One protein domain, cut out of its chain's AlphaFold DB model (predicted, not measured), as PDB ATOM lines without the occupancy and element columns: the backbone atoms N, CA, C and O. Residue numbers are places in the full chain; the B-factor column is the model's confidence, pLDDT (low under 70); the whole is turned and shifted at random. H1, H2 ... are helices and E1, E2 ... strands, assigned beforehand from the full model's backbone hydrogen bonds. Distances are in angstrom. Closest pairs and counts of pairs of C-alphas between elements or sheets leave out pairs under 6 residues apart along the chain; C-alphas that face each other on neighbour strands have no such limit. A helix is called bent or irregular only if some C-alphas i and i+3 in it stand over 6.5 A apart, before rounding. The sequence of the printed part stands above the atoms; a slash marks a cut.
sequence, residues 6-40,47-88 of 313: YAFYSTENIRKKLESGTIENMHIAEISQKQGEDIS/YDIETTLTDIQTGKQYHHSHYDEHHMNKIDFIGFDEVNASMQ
ATOM      1  N   TYR A   6      25.301  47.968  33.500       93.88
ATOM      2  CA  TYR A   6      25.585  46.856  34.406       93.88
ATOM      3  C   TYR A   6      24.609  45.705  34.183       93.88
ATOM      4  O   TYR A   6      23.458  45.921  33.792       93.88
ATOM      5  N   ALA A   7      25.064  44.490  34.467       92.56
ATOM      6  CA  ALA A   7      24.261  43.278  34.414       92.56
ATOM      7  C   ALA A   7      24.550  42.353  35.592       92.56
ATOM      8  O   ALA A   7      25.651  42.347  36.148       92.56
ATOM      9  N   PHE A   8      23.554  41.536  35.929       92.75
ATOM     10  CA  PHE A   8      23.780  40.336  36.720       92.75
ATOM     11  C   PHE A   8      24.210  39.209  35.791       92.75
ATOM     12  O   PHE A   8      23.633  39.063  34.716       92.75
ATOM     13  N   TYR A   9      25.184  38.404  36.208       91.56
ATOM     14  CA  TYR A   9      25.587  37.201  35.484       91.56
ATOM     15  C   TYR A   9      25.774  36.004  36.426       91.56
ATOM     16  O   TYR A   9      26.035  36.159  37.622       91.56
ATOM     17  N   SER A  10      25.615  34.792  35.899       89.81
ATOM     18  CA  SER A  10      25.850  33.544  36.629       89.81
ATOM     19  C   SER A  10      26.295  32.445  35.669       89.81
ATOM     20  O   SER A  10      25.977  32.485  34.488       89.81
ATOM     21  N   THR A  11      27.017  31.441  36.166       86.62
ATOM     22  CA  THR A  11      27.337  30.226  35.388       86.62
ATOM     23  C   THR A  11      26.127  29.310  35.191       86.62
ATOM     24  O   THR A  11      26.148  28.384  34.382       86.62
ATOM     25  N   GLU A  12      25.067  29.561  35.954       84.00
ATOM     26  CA  GLU A  12      23.784  28.881  35.878       84.00
ATOM     27  C   GLU A  12      22.757  29.777  35.182       84.00
ATOM     28  O   GLU A  12      22.906  30.995  35.126       84.00
ATOM     29  N   ASN A  13      21.677  29.175  34.682       86.50
ATOM     30  CA  ASN A  13      20.636  29.908  33.970       86.50
ATOM     31  C   ASN A  13      19.968  30.958  34.879       86.50
ATOM     32  O   ASN A  13      19.293  30.610  35.854       86.50
ATOM     33  N   ILE A  14      20.126  32.237  34.537       86.38
ATOM     34  CA  ILE A  14      19.636  33.353  35.350       86.38
ATOM     35  C   ILE A  14      18.121  33.374  35.390       86.38
ATOM     36  O   ILE A  14      17.537  33.629  36.442       86.38
ATOM     37  N   ARG A  15      17.462  33.061  34.276       82.75
ATOM     38  CA  ARG A  15      16.001  33.064  34.223       82.75
ATOM     39  C   ARG A  15      15.399  32.075  35.219       82.75
ATOM     40  O   ARG A  15      14.498  32.446  35.963       82.75
ATOM     41  N   LYS A  16      15.943  30.858  35.294       85.62
ATOM     42  CA  LYS A  16      15.522  29.850  36.280       85.62
ATOM     43  C   LYS A  16      15.748  30.314  37.714       85.62
ATOM     44  O   LYS A  16      14.904  30.056  38.563       85.62
ATOM     45  N   LYS A  17      16.857  31.008  37.979       86.62
ATOM     46  CA  LYS A  17      17.143  31.580  39.301       86.62
ATOM     47  C   LYS A  17      16.146  32.666  39.702       86.62
ATOM     48  O   LYS A  17      15.662  32.670  40.831       86.62
ATOM     49  N   LEU A  18      15.799  33.555  38.770       86.69
ATOM     50  CA  LEU A  18      14.766  34.570  38.990       86.69
ATOM     51  C   LEU A  18      13.396  33.921  39.232       86.69
ATOM     52  O   LEU A  18      12.681  34.325  40.144       86.69
ATOM     53  N   GLU A  19      13.054  32.882  38.466       85.75
ATOM     54  CA  GLU A  19      11.824  32.099  38.640       85.75
ATOM     55  C   GLU A  19      11.777  31.357  39.987       85.75
ATOM     56  O   GLU A  19      10.707  31.254  40.587       85.75
ATOM     57  N   SER A  20      12.916  30.871  40.493       85.19
ATOM     58  CA  SER A  20      13.012  30.197  41.796       85.19
ATOM     59  C   SER A  20      13.163  31.152  42.984       85.19
ATOM     60  O   SER A  20      13.162  30.699  44.127       85.19
ATOM     61  N   GLY A  21      13.314  32.458  42.739       82.38
ATOM     62  CA  GLY A  21      13.567  33.457  43.779       82.38
ATOM     63  C   GLY A  21      14.947  33.335  44.438       82.38
ATOM     64  O   GLY A  21      15.126  33.779  45.570       82.38
ATOM     65  N   THR A  22      15.921  32.724  43.762       84.06
ATOM     66  CA  THR A  22      17.272  32.484  44.291       84.06
ATOM     67  C   THR A  22      18.269  33.446  43.651       84.06
ATOM     68  O   THR A  22      18.355  33.523  42.432       84.06
ATOM     69  N   ILE A  23      19.065  34.149  44.459       84.25
ATOM     70  CA  ILE A  23      20.110  35.076  43.972       84.25
ATOM     71  C   ILE A  23      21.535  34.595  44.278       84.25
ATOM     72  O   ILE A  23      22.508  35.297  44.014       84.25
ATOM     73  N   GLU A  24      21.673  33.401  44.854       84.25
ATOM     74  CA  GLU A  24      22.972  32.819  45.186       84.25
ATOM     75  C   GLU A  24      23.823  32.618  43.923       84.25
ATOM     76  O   GLU A  24      23.327  32.214  42.865       84.25
ATOM     77  N   ASN A  25      25.124  32.899  44.035       84.38
ATOM     78  CA  ASN A  25      26.092  32.815  42.935       84.38
ATOM     79  C   ASN A  25      25.722  33.685  41.713       84.38
ATOM     80  O   ASN A  25      26.023  33.326  40.570       84.38
ATOM     81  N   MET A  26      25.016  34.801  41.940       90.31
ATOM     82  CA  MET A  26      24.914  35.897  40.978       90.31
ATOM     83  C   MET A  26      26.011  36.921  41.247       90.31
ATOM     84  O   MET A  26      26.253  37.320  42.385       90.31
ATOM     85  N   HIS A  27      26.646  37.364  40.174       92.19
ATOM     86  CA  HIS A  27      27.713  38.351  40.190       92.19
ATOM     87  C   HIS A  27      27.295  39.572  39.376       92.19
ATOM     88  O   HIS A  27      26.331  39.518  38.612       92.19
ATOM     89  N   ILE A  28      28.009  40.682  39.549       94.19
ATOM     90  CA  ILE A  28      27.742  41.929  38.831       94.19
ATOM     91  C   ILE A  28      28.890  42.179  37.860       94.19
ATOM     92  O   ILE A  28      30.061  42.091  38.236       94.19
ATOM     93  N   ALA A  29      28.551  42.522  36.624       93.56
ATOM     94  CA  ALA A  29      29.511  42.901  35.603       93.56
ATOM     95  C   ALA A  29      29.135  44.237  34.953       93.56
ATOM     96  O   ALA A  29      27.955  44.555  34.798       93.56
ATOM     97  N   GLU A  30      30.146  45.006  34.559       95.00
ATOM     98  CA  GLU A  30      29.989  46.117  33.621       95.00
ATOM     99  C   GLU A  30      29.789  45.535  32.212       95.00
ATOM    100  O   GLU A  30      30.552  44.662  31.786       95.00
ATOM    101  N   ILE A  31      28.744  45.989  31.516       91.62
ATOM    102  CA  ILE A  31      28.413  45.588  30.147       91.62
ATOM    103  C   ILE A  31      28.975  46.608  29.164       91.62
ATOM    104  O   ILE A  31      28.701  47.805  29.256       91.62
ATOM    105  N   SER A  32      29.682  46.096  28.162       89.50
ATOM    106  CA  SER A  32      30.024  46.819  26.944       89.50
ATOM    107  C   SER A  32      29.534  46.026  25.740       89.50
ATOM    108  O   SER A  32      29.676  44.805  25.693       89.50
ATOM    109  N   GLN A  33      28.931  46.718  24.779       87.88
ATOM    110  CA  GLN A  33      28.430  46.126  23.546       87.88
ATOM    111  C   GLN A  33      29.022  46.871  22.363       87.88
ATOM    112  O   GLN A  33      29.072  48.102  22.364       87.88
ATOM    113  N   LYS A  34      29.438  46.126  21.346       87.06
ATOM    114  CA  LYS A  34      29.869  46.685  20.066       87.06
ATOM    115  C   LYS A  34      29.257  45.882  18.925       87.06
ATOM    116  O   LYS A  34      28.894  44.719  19.087       87.06
ATOM    117  N   GLN A  35      29.149  46.527  17.774       83.31
ATOM    118  CA  GLN A  35      28.735  45.868  16.545       83.31
ATOM    119  C   GLN A  35      29.803  44.842  16.139       83.31
ATOM    120  O   GLN A  35      30.981  45.189  16.041       83.31
ATOM    121  N   GLY A  36      29.379  43.593  15.969       78.38
ATOM    122  CA  GLY A  36      30.181  42.481  15.473       78.38
ATOM    123  C   GLY A  36      30.090  42.341  13.953       78.38
ATOM    124  O   GLY A  36      29.762  43.293  13.236       78.38
ATOM    125  N   GLU A  37      30.393  41.145  13.456       78.62
ATOM    126  CA  GLU A  37      30.422  40.843  12.021       78.62
ATOM    127  C   GLU A  37      29.019  40.825  11.384       78.62
ATOM    128  O   GLU A  37      28.007  40.639  12.064       78.62
ATOM    129  N   ASP A  38      28.947  41.041  10.067       79.12
ATOM    130  CA  ASP A  38      27.702  40.901   9.302       79.12
ATOM    131  C   ASP A  38      27.354  39.412   9.153       79.12
ATOM    132  O   ASP A  38      28.067  38.651   8.502       79.12
ATOM    133  N   ILE A  39      26.242  39.011   9.760       73.88
ATOM    134  CA  ILE A  39      25.680  37.658   9.754       73.88
ATOM    135  C   ILE A  39      24.556  37.492   8.722       73.88
ATOM    136  O   ILE A  39      23.815  36.502   8.738       73.88
ATOM    137  N   SER A  40      24.379  38.447   7.806       71.88
ATOM    138  CA  SER A  40      23.322  38.375   6.802       71.88
ATOM    139  C   SER A  40      23.604  37.352   5.697       71.88
ATOM    140  O   SER A  40      24.571  37.431   4.949       71.88
ATOM    141  N   TYR A  47      24.048  42.742  11.643       77.12
ATOM    142  CA  TYR A  47      25.297  42.620  12.383       77.12
ATOM    143  C   TYR A  47      25.064  41.897  13.703       77.12
ATOM    144  O   TYR A  47      24.042  42.117  14.358       77.12
ATOM    145  N   ASP A  48      26.025  41.067  14.095       77.62
ATOM    146  CA  ASP A  48      26.089  40.517  15.443       77.62
ATOM    147  C   ASP A  48      26.299  41.640  16.480       77.62
ATOM    148  O   ASP A  48      26.750  42.744  16.161       77.62
ATOM    149  N   ILE A  49      25.967  41.371  17.739       80.19
ATOM    150  CA  ILE A  49      26.274  42.235  18.876       80.19
ATOM    151  C   ILE A  49      27.243  41.482  19.779       80.19
ATOM    152  O   ILE A  49      26.855  40.608  20.554       80.19
ATOM    153  N   GLU A  50      28.511  41.879  19.734       84.25
ATOM    154  CA  GLU A  50      29.513  41.365  20.658       84.25
ATOM    155  C   GLU A  50      29.323  42.025  22.025       84.25
ATOM    156  O   GLU A  50      29.510  43.236  22.187       84.25
ATOM    157  N   THR A  51      28.967  41.219  23.021       86.00
ATOM    158  CA  THR A  51      28.789  41.656  24.405       86.00
ATOM    159  C   THR A  51      29.990  41.224  25.241       86.00
ATOM    160  O   THR A  51      30.361  40.054  25.269       86.00
ATOM    161  N   THR A  52      30.598  42.172  25.951       89.00
ATOM    162  CA  THR A  52      31.655  41.920  26.934       89.00
ATOM    163  C   THR A  52      31.153  42.258  28.330       89.00
ATOM    164  O   THR A  52      30.697  43.372  28.583       89.00
ATOM    165  N   LEU A  53      31.270  41.291  29.236       90.12
ATOM    166  CA  LEU A  53      30.947  41.405  30.654       90.12
ATOM    167  C   LEU A  53      32.253  41.434  31.444       90.12
ATOM    168  O   LEU A  53      33.001  40.459  31.432       90.12
ATOM    169  N   THR A  54      32.527  42.540  32.133       92.44
ATOM    170  CA  THR A  54      33.689  42.660  33.026       92.44
ATOM    171  C   THR A  54      33.224  42.587  34.471       92.44
ATOM    172  O   THR A  54      32.549  43.499  34.945       92.44
ATOM    173  N   ASP A  55      33.565  41.507  35.174       92.38
ATOM    174  CA  ASP A  55      33.215  41.333  36.583       92.38
ATOM    175  C   ASP A  55      33.820  42.453  37.442       92.38
ATOM    176  O   ASP A  55      35.028  42.698  37.406       92.38
ATOM    177  N   ILE A  56      32.981  43.127  38.231       93.12
ATOM    178  CA  ILE A  56      33.398  44.331  38.966       93.12
ATOM    179  C   ILE A  56      34.336  44.037  40.145       93.12
ATOM    180  O   ILE A  56      34.992  44.951  40.638       93.12
ATOM    181  N   GLN A  57      34.372  42.795  40.637       89.38
ATOM    182  CA  GLN A  57      35.160  42.409  41.812       89.38
ATOM    183  C   GLN A  57      36.514  41.822  41.417       89.38
ATOM    184  O   GLN A  57      37.533  42.106  42.040       89.38
ATOM    185  N   THR A  58      36.519  40.984  40.386       91.56
ATOM    186  CA  THR A  58      37.669  40.188  39.948       91.56
ATOM    187  C   THR A  58      38.345  40.759  38.706       91.56
ATOM    188  O   THR A  58      39.467  40.366  38.397       91.56
ATOM    189  N   GLY A  59      37.676  41.655  37.970       89.69
ATOM    190  CA  GLY A  59      38.142  42.173  36.683       89.69
ATOM    191  C   GLY A  59      38.120  41.140  35.552       89.69
ATOM    192  O   GLY A  59      38.585  41.427  34.450       89.69
ATOM    193  N   LYS A  60      37.604  39.928  35.802       89.44
ATOM    194  CA  LYS A  60      37.536  38.861  34.806       89.44
ATOM    195  C   LYS A  60      36.541  39.227  33.708       89.44
ATOM    196  O   LYS A  60      35.424  39.656  33.994       89.44
ATOM    197  N   GLN A  61      36.950  39.018  32.461       89.38
ATOM    198  CA  GLN A  61      36.133  39.302  31.289       89.38
ATOM    199  C   GLN A  61      35.507  38.032  30.719       89.38
ATOM    200  O   GLN A  61      36.142  36.977  30.664       89.38
ATOM    201  N   TYR A  62      34.262  38.166  30.284       86.75
ATOM    202  CA  TYR A  62      33.518  37.153  29.556       86.75
ATOM    203  C   TYR A  62      32.992  37.777  28.269       86.75
ATOM    204  O   TYR A  62      32.437  38.876  28.288       86.75
ATOM    205  N   HIS A  63      33.169  37.073  27.159       84.31
ATOM    206  CA  HIS A  63      32.742  37.526  25.840       84.31
ATOM    207  C   HIS A  63      31.593  36.655  25.345       84.31
ATOM    208  O   HIS A  63      31.633  35.439  25.534       84.31
ATOM    209  N   HIS A  64      30.593  37.289  24.737       76.56
ATOM    210  CA  HIS A  64      29.409  36.653  24.174       76.56
ATOM    211  C   HIS A  64      29.161  37.196  22.762       76.56
ATOM    212  O   HIS A  64      29.057  38.409  22.578       76.56
ATOM    213  N   SER A  65      29.088  36.299  21.779       72.56
ATOM    214  CA  SER A  65      28.832  36.601  20.362       72.56
ATOM    215  C   SER A  65      27.984  35.488  19.741       72.56
ATOM    216  O   SER A  65      27.919  34.382  20.287       72.56
ATOM    217  N   HIS A  66      27.348  35.758  18.603       61.72
ATOM    218  CA  HIS A  66      26.505  34.808  17.877       61.72
ATOM    219  C   HIS A  66      27.261  33.541  17.440       61.72
ATOM    220  O   HIS A  66      26.663  32.469  17.387       61.72
ATOM    221  N   TYR A  67      28.574  33.641  17.195       56.09
ATOM    222  CA  TYR A  67      29.442  32.535  16.765       56.09
ATOM    223  C   TYR A  67      30.177  31.812  17.901       56.09
ATOM    224  O   TYR A  67      31.115  31.056  17.642       56.09
ATOM    225  N   ASP A  68      29.760  31.971  19.160       58.12
ATOM    226  CA  ASP A  68      30.332  31.211  20.284       58.12
ATOM    227  C   ASP A  68      29.831  29.739  20.301       58.12
ATOM    228  O   ASP A  68      29.420  29.180  21.323       58.12
ATOM    229  N   GLU A  69      29.882  29.074  19.136       46.19
ATOM    230  CA  GLU A  69      29.571  27.655  18.902       46.19
ATOM    231  C   GLU A  69      30.465  26.714  19.732       46.19
ATOM    232  O   GLU A  69      30.212  25.510  19.817       46.19
ATOM    233  N   HIS A  70      31.502  27.236  20.392       51.50
ATOM    234  CA  HIS A  70      32.457  26.470  21.190       51.50
ATOM    235  C   HIS A  70      32.438  26.784  22.691       51.50
ATOM    236  O   HIS A  70      33.427  26.528  23.358       51.50
ATOM    237  N   HIS A  71      31.311  27.213  23.276       52.19
ATOM    238  CA  HIS A  71      31.007  27.015  24.715       52.19
ATOM    239  C   HIS A  71      32.093  27.496  25.714       52.19
ATOM    240  O   HIS A  71      32.160  26.980  26.838       52.19
ATOM    241  N   MET A  72      32.963  28.443  25.345       53.94
ATOM    242  CA  MET A  72      34.122  28.797  26.174       53.94
ATOM    243  C   MET A  72      33.717  29.691  27.358       53.94
ATOM    244  O   MET A  72      34.348  29.619  28.412       53.94
ATOM    245  N   ASN A  73      32.608  30.437  27.251       58.62
ATOM    246  CA  ASN A  73      32.069  31.282  28.322       58.62
ATOM    247  C   ASN A  73      30.607  30.935  28.652       58.62
ATOM    248  O   ASN A  73      29.668  31.599  28.224       58.62
ATOM    249  N   LYS A  74      30.405  29.885  29.461       71.00
ATOM    250  CA  LYS A  74      29.090  29.461  29.984       71.00
ATOM    251  C   LYS A  74      28.589  30.388  31.095       71.00
ATOM    252  O   LYS A  74      28.482  29.958  32.242       71.00
ATOM    253  N   ILE A  75      28.331  31.652  30.784       82.12
ATOM    254  CA  ILE A  75      27.593  32.528  31.692       82.12
ATOM    255  C   ILE A  75      26.309  33.010  31.030       82.12
ATOM    256  O   ILE A  75      26.278  33.300  29.839       82.12
ATOM    257  N   ASP A  76      25.249  33.066  31.821       87.19
ATOM    258  CA  ASP A  76      23.973  33.673  31.472       87.19
ATOM    259  C   ASP A  76      23.892  35.034  32.171       87.19
ATOM    260  O   ASP A  76      24.415  35.182  33.283       87.19
ATOM    261  N   PHE A  77      23.285  36.034  31.534       89.50
ATOM    262  CA  PHE A  77      23.269  37.403  32.051       89.50
ATOM    263  C   PHE A  77      21.933  38.117  31.812       89.50
ATOM    264  O   PHE A  77      21.174  37.768  30.914       89.50
ATOM    265  N   ILE A  78      21.646  39.128  32.635       89.69
ATOM    266  CA  ILE A  78      20.500  40.031  32.476       89.69
ATOM    267  C   ILE A  78      20.911  41.469  32.806       89.69
ATOM    268  O   ILE A  78      21.510  41.726  33.856       89.69
ATOM    269  N   GLY A  79      20.583  42.408  31.916       91.12
ATOM    270  CA  GLY A  79      20.839  43.834  32.123       91.12
ATOM    271  C   GLY A  79      20.031  44.394  33.292       91.12
ATOM    272  O   GLY A  79      18.888  43.995  33.519       91.12
ATOM    273  N   PHE A  80      20.600  45.324  34.062       91.94
ATOM    274  CA  PHE A  80      19.898  45.947  35.196       91.94
ATOM    275  C   PHE A  80      18.603  46.657  34.774       91.94
ATOM    276  O   PHE A  80      17.620  46.660  35.518       91.94
ATOM    277  N   ASP A  81      18.592  47.228  33.574       87.88
ATOM    278  CA  ASP A  81      17.432  47.837  32.926       87.88
ATOM    279  C   ASP A  81      16.327  46.818  32.597       87.88
ATOM    280  O   ASP A  81      15.138  47.138  32.670       87.88
ATOM    281  N   GLU A  82      16.697  45.568  32.329       88.12
ATOM    282  CA  GLU A  82      15.776  44.483  31.978       88.12
ATOM    283  C   GLU A  82      15.240  43.710  33.192       88.12
ATOM    284  O   GLU A  82      14.174  43.084  33.110       88.12
ATOM    285  N   VAL A  83      15.939  43.756  34.333       89.06
ATOM    286  CA  VAL A  83      15.559  43.026  35.557       89.06
ATOM    287  C   VAL A  83      14.153  43.404  36.003       89.06
ATOM    288  O   VAL A  83      13.322  42.526  36.235       89.06
ATOM    289  N   ASN A  84      13.847  44.700  36.091       88.75
ATOM    290  CA  ASN A  84      12.541  45.155  36.567       88.75
ATOM    291  C   ASN A  84      11.405  44.684  35.652       88.75
ATOM    292  O   ASN A  84      10.394  44.182  36.145       88.75
ATOM    293  N   ALA A  85      11.577  44.797  34.333       88.81
ATOM    294  CA  ALA A  85      10.589  44.330  33.365       88.81
ATOM    295  C   ALA A  85      10.387  42.808  33.458       88.81
ATOM    296  O   ALA A  85       9.251  42.325  33.480       88.81
ATOM    297  N   SER A  86      11.482  42.057  33.591       87.88
ATOM    298  CA  SER A  86      11.453  40.600  33.743       87.88
ATOM    299  C   SER A  86      10.749  40.174  35.032       87.88
ATOM    300  O   SER A  86       9.867  39.314  34.998       87.88
ATOM    301  N   MET A  87      11.048  40.831  36.154       88.56
ATOM    302  CA  MET A  87      10.396  40.567  37.439       88.56
ATOM    303  C   MET A  87       8.908  40.920  37.418       88.56
ATOM    304  O   MET A  87       8.101  40.170  37.965       88.56
ATOM    305  N   GLN A  88       8.512  42.021  36.772       91.56
ATOM    306  CA  GLN A  88       7.095  42.368  36.611       91.56
ATOM    307  C   GLN A  88       6.349  41.319  35.786       91.56
ATOM    308  O   GLN A  88       5.267  40.882  36.175       91.56
TER     309      GLN A  88
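This is residues 6 to 40 and 47 to 88 of the 313 residues of an uncharacterized protein of Amedibacterium intestinale (UniProt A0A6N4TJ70). A five-stranded sheet curls like part of a barrel, and its two long inner strands, E2 and E3, run out side by side as a ribbon to one end of the domain. Two short helices, H1 and H2, sit at the other end by E5 and E1, and a long link without named elements joins E4 to E5. The printed part has 77 residues with five named strands and two named helices, in the order E1 H1 E2 E3 E4 E5 H2. The sheet's order is E4 - E3 - E2 - E1 - E5, all antiparallel, and the class is mixed, helices and strands. The whole is compact, with a radius of gyration of the C-alphas of 13.0 A and spans of 38 by 29 by 22 A.

Begin at E2, residues 27 to 38, which bends by 61 degrees at residue 30. Beside it find E3, residues 47 to 55, antiparallel at 158 degrees, with N 32 and O 52 within hydrogen-bond range at 2.9 A. E4, residues 61 to 64, is an edge strand and makes a hairpin with E3; N 53 and O 62 are 2.8 A apart. On the other side of E2 find E1, residues 6 to 10, where N 7 and O 29 are 2.9 A apart. The other edge strand is E5, residues 76 to 79, antiparallel to E1 at 158 degrees, with N 8 and O 78 at 2.9 A. The sheet is strongly twisted, and E4 and E5 are apart. H1, residues 14 to 20, only grazes the sheet with its residues 14 to 17; its closest C-alphas to E5 are those of Ile 14 and Asp 76, 5.8 A. H2, residues 80 to 88, is on the sheet at a height of 7.6 A, and only just over E5, with 3 of its C-alphas falling there. H1 and H2 are close but not clearly touching, with the C-alphas of Leu 18 and Met 87 closest at 7.6 A. In H1 every O i to N i+4 pair is within hydrogen-bond range, in H2 3 of 5.

Find C-alpha 6 at (25.585, 46.856, 34.406), where E1 begins its 13.5 A. H1 measures 9.8 A. E2 runs 31.0 A from C-alpha 27 at (27.713, 38.351, 40.190) to C-alpha 38; E3 runs 25.5 A. E4 measures 10.1 A and E5 10.7 A. H2 runs 13.4 A to C-alpha 88 at (7.095, 42.368, 36.611); it is irregular, but only just, with C-alphas 81 and 84 6.7 A apart.

The two C-alphas farthest apart are those of Glu 24 and Ser 40, 38.8 A. Residues 41 to 46 are not printed, and C-alphas 40 and 47 stand 7.3 A apart across this cut. The link from E4 to E5, 11 residues, is long. Look there for low confidence: residues 66 to 73 are under 70, while the mean pLDDT of the printed part is 83.2.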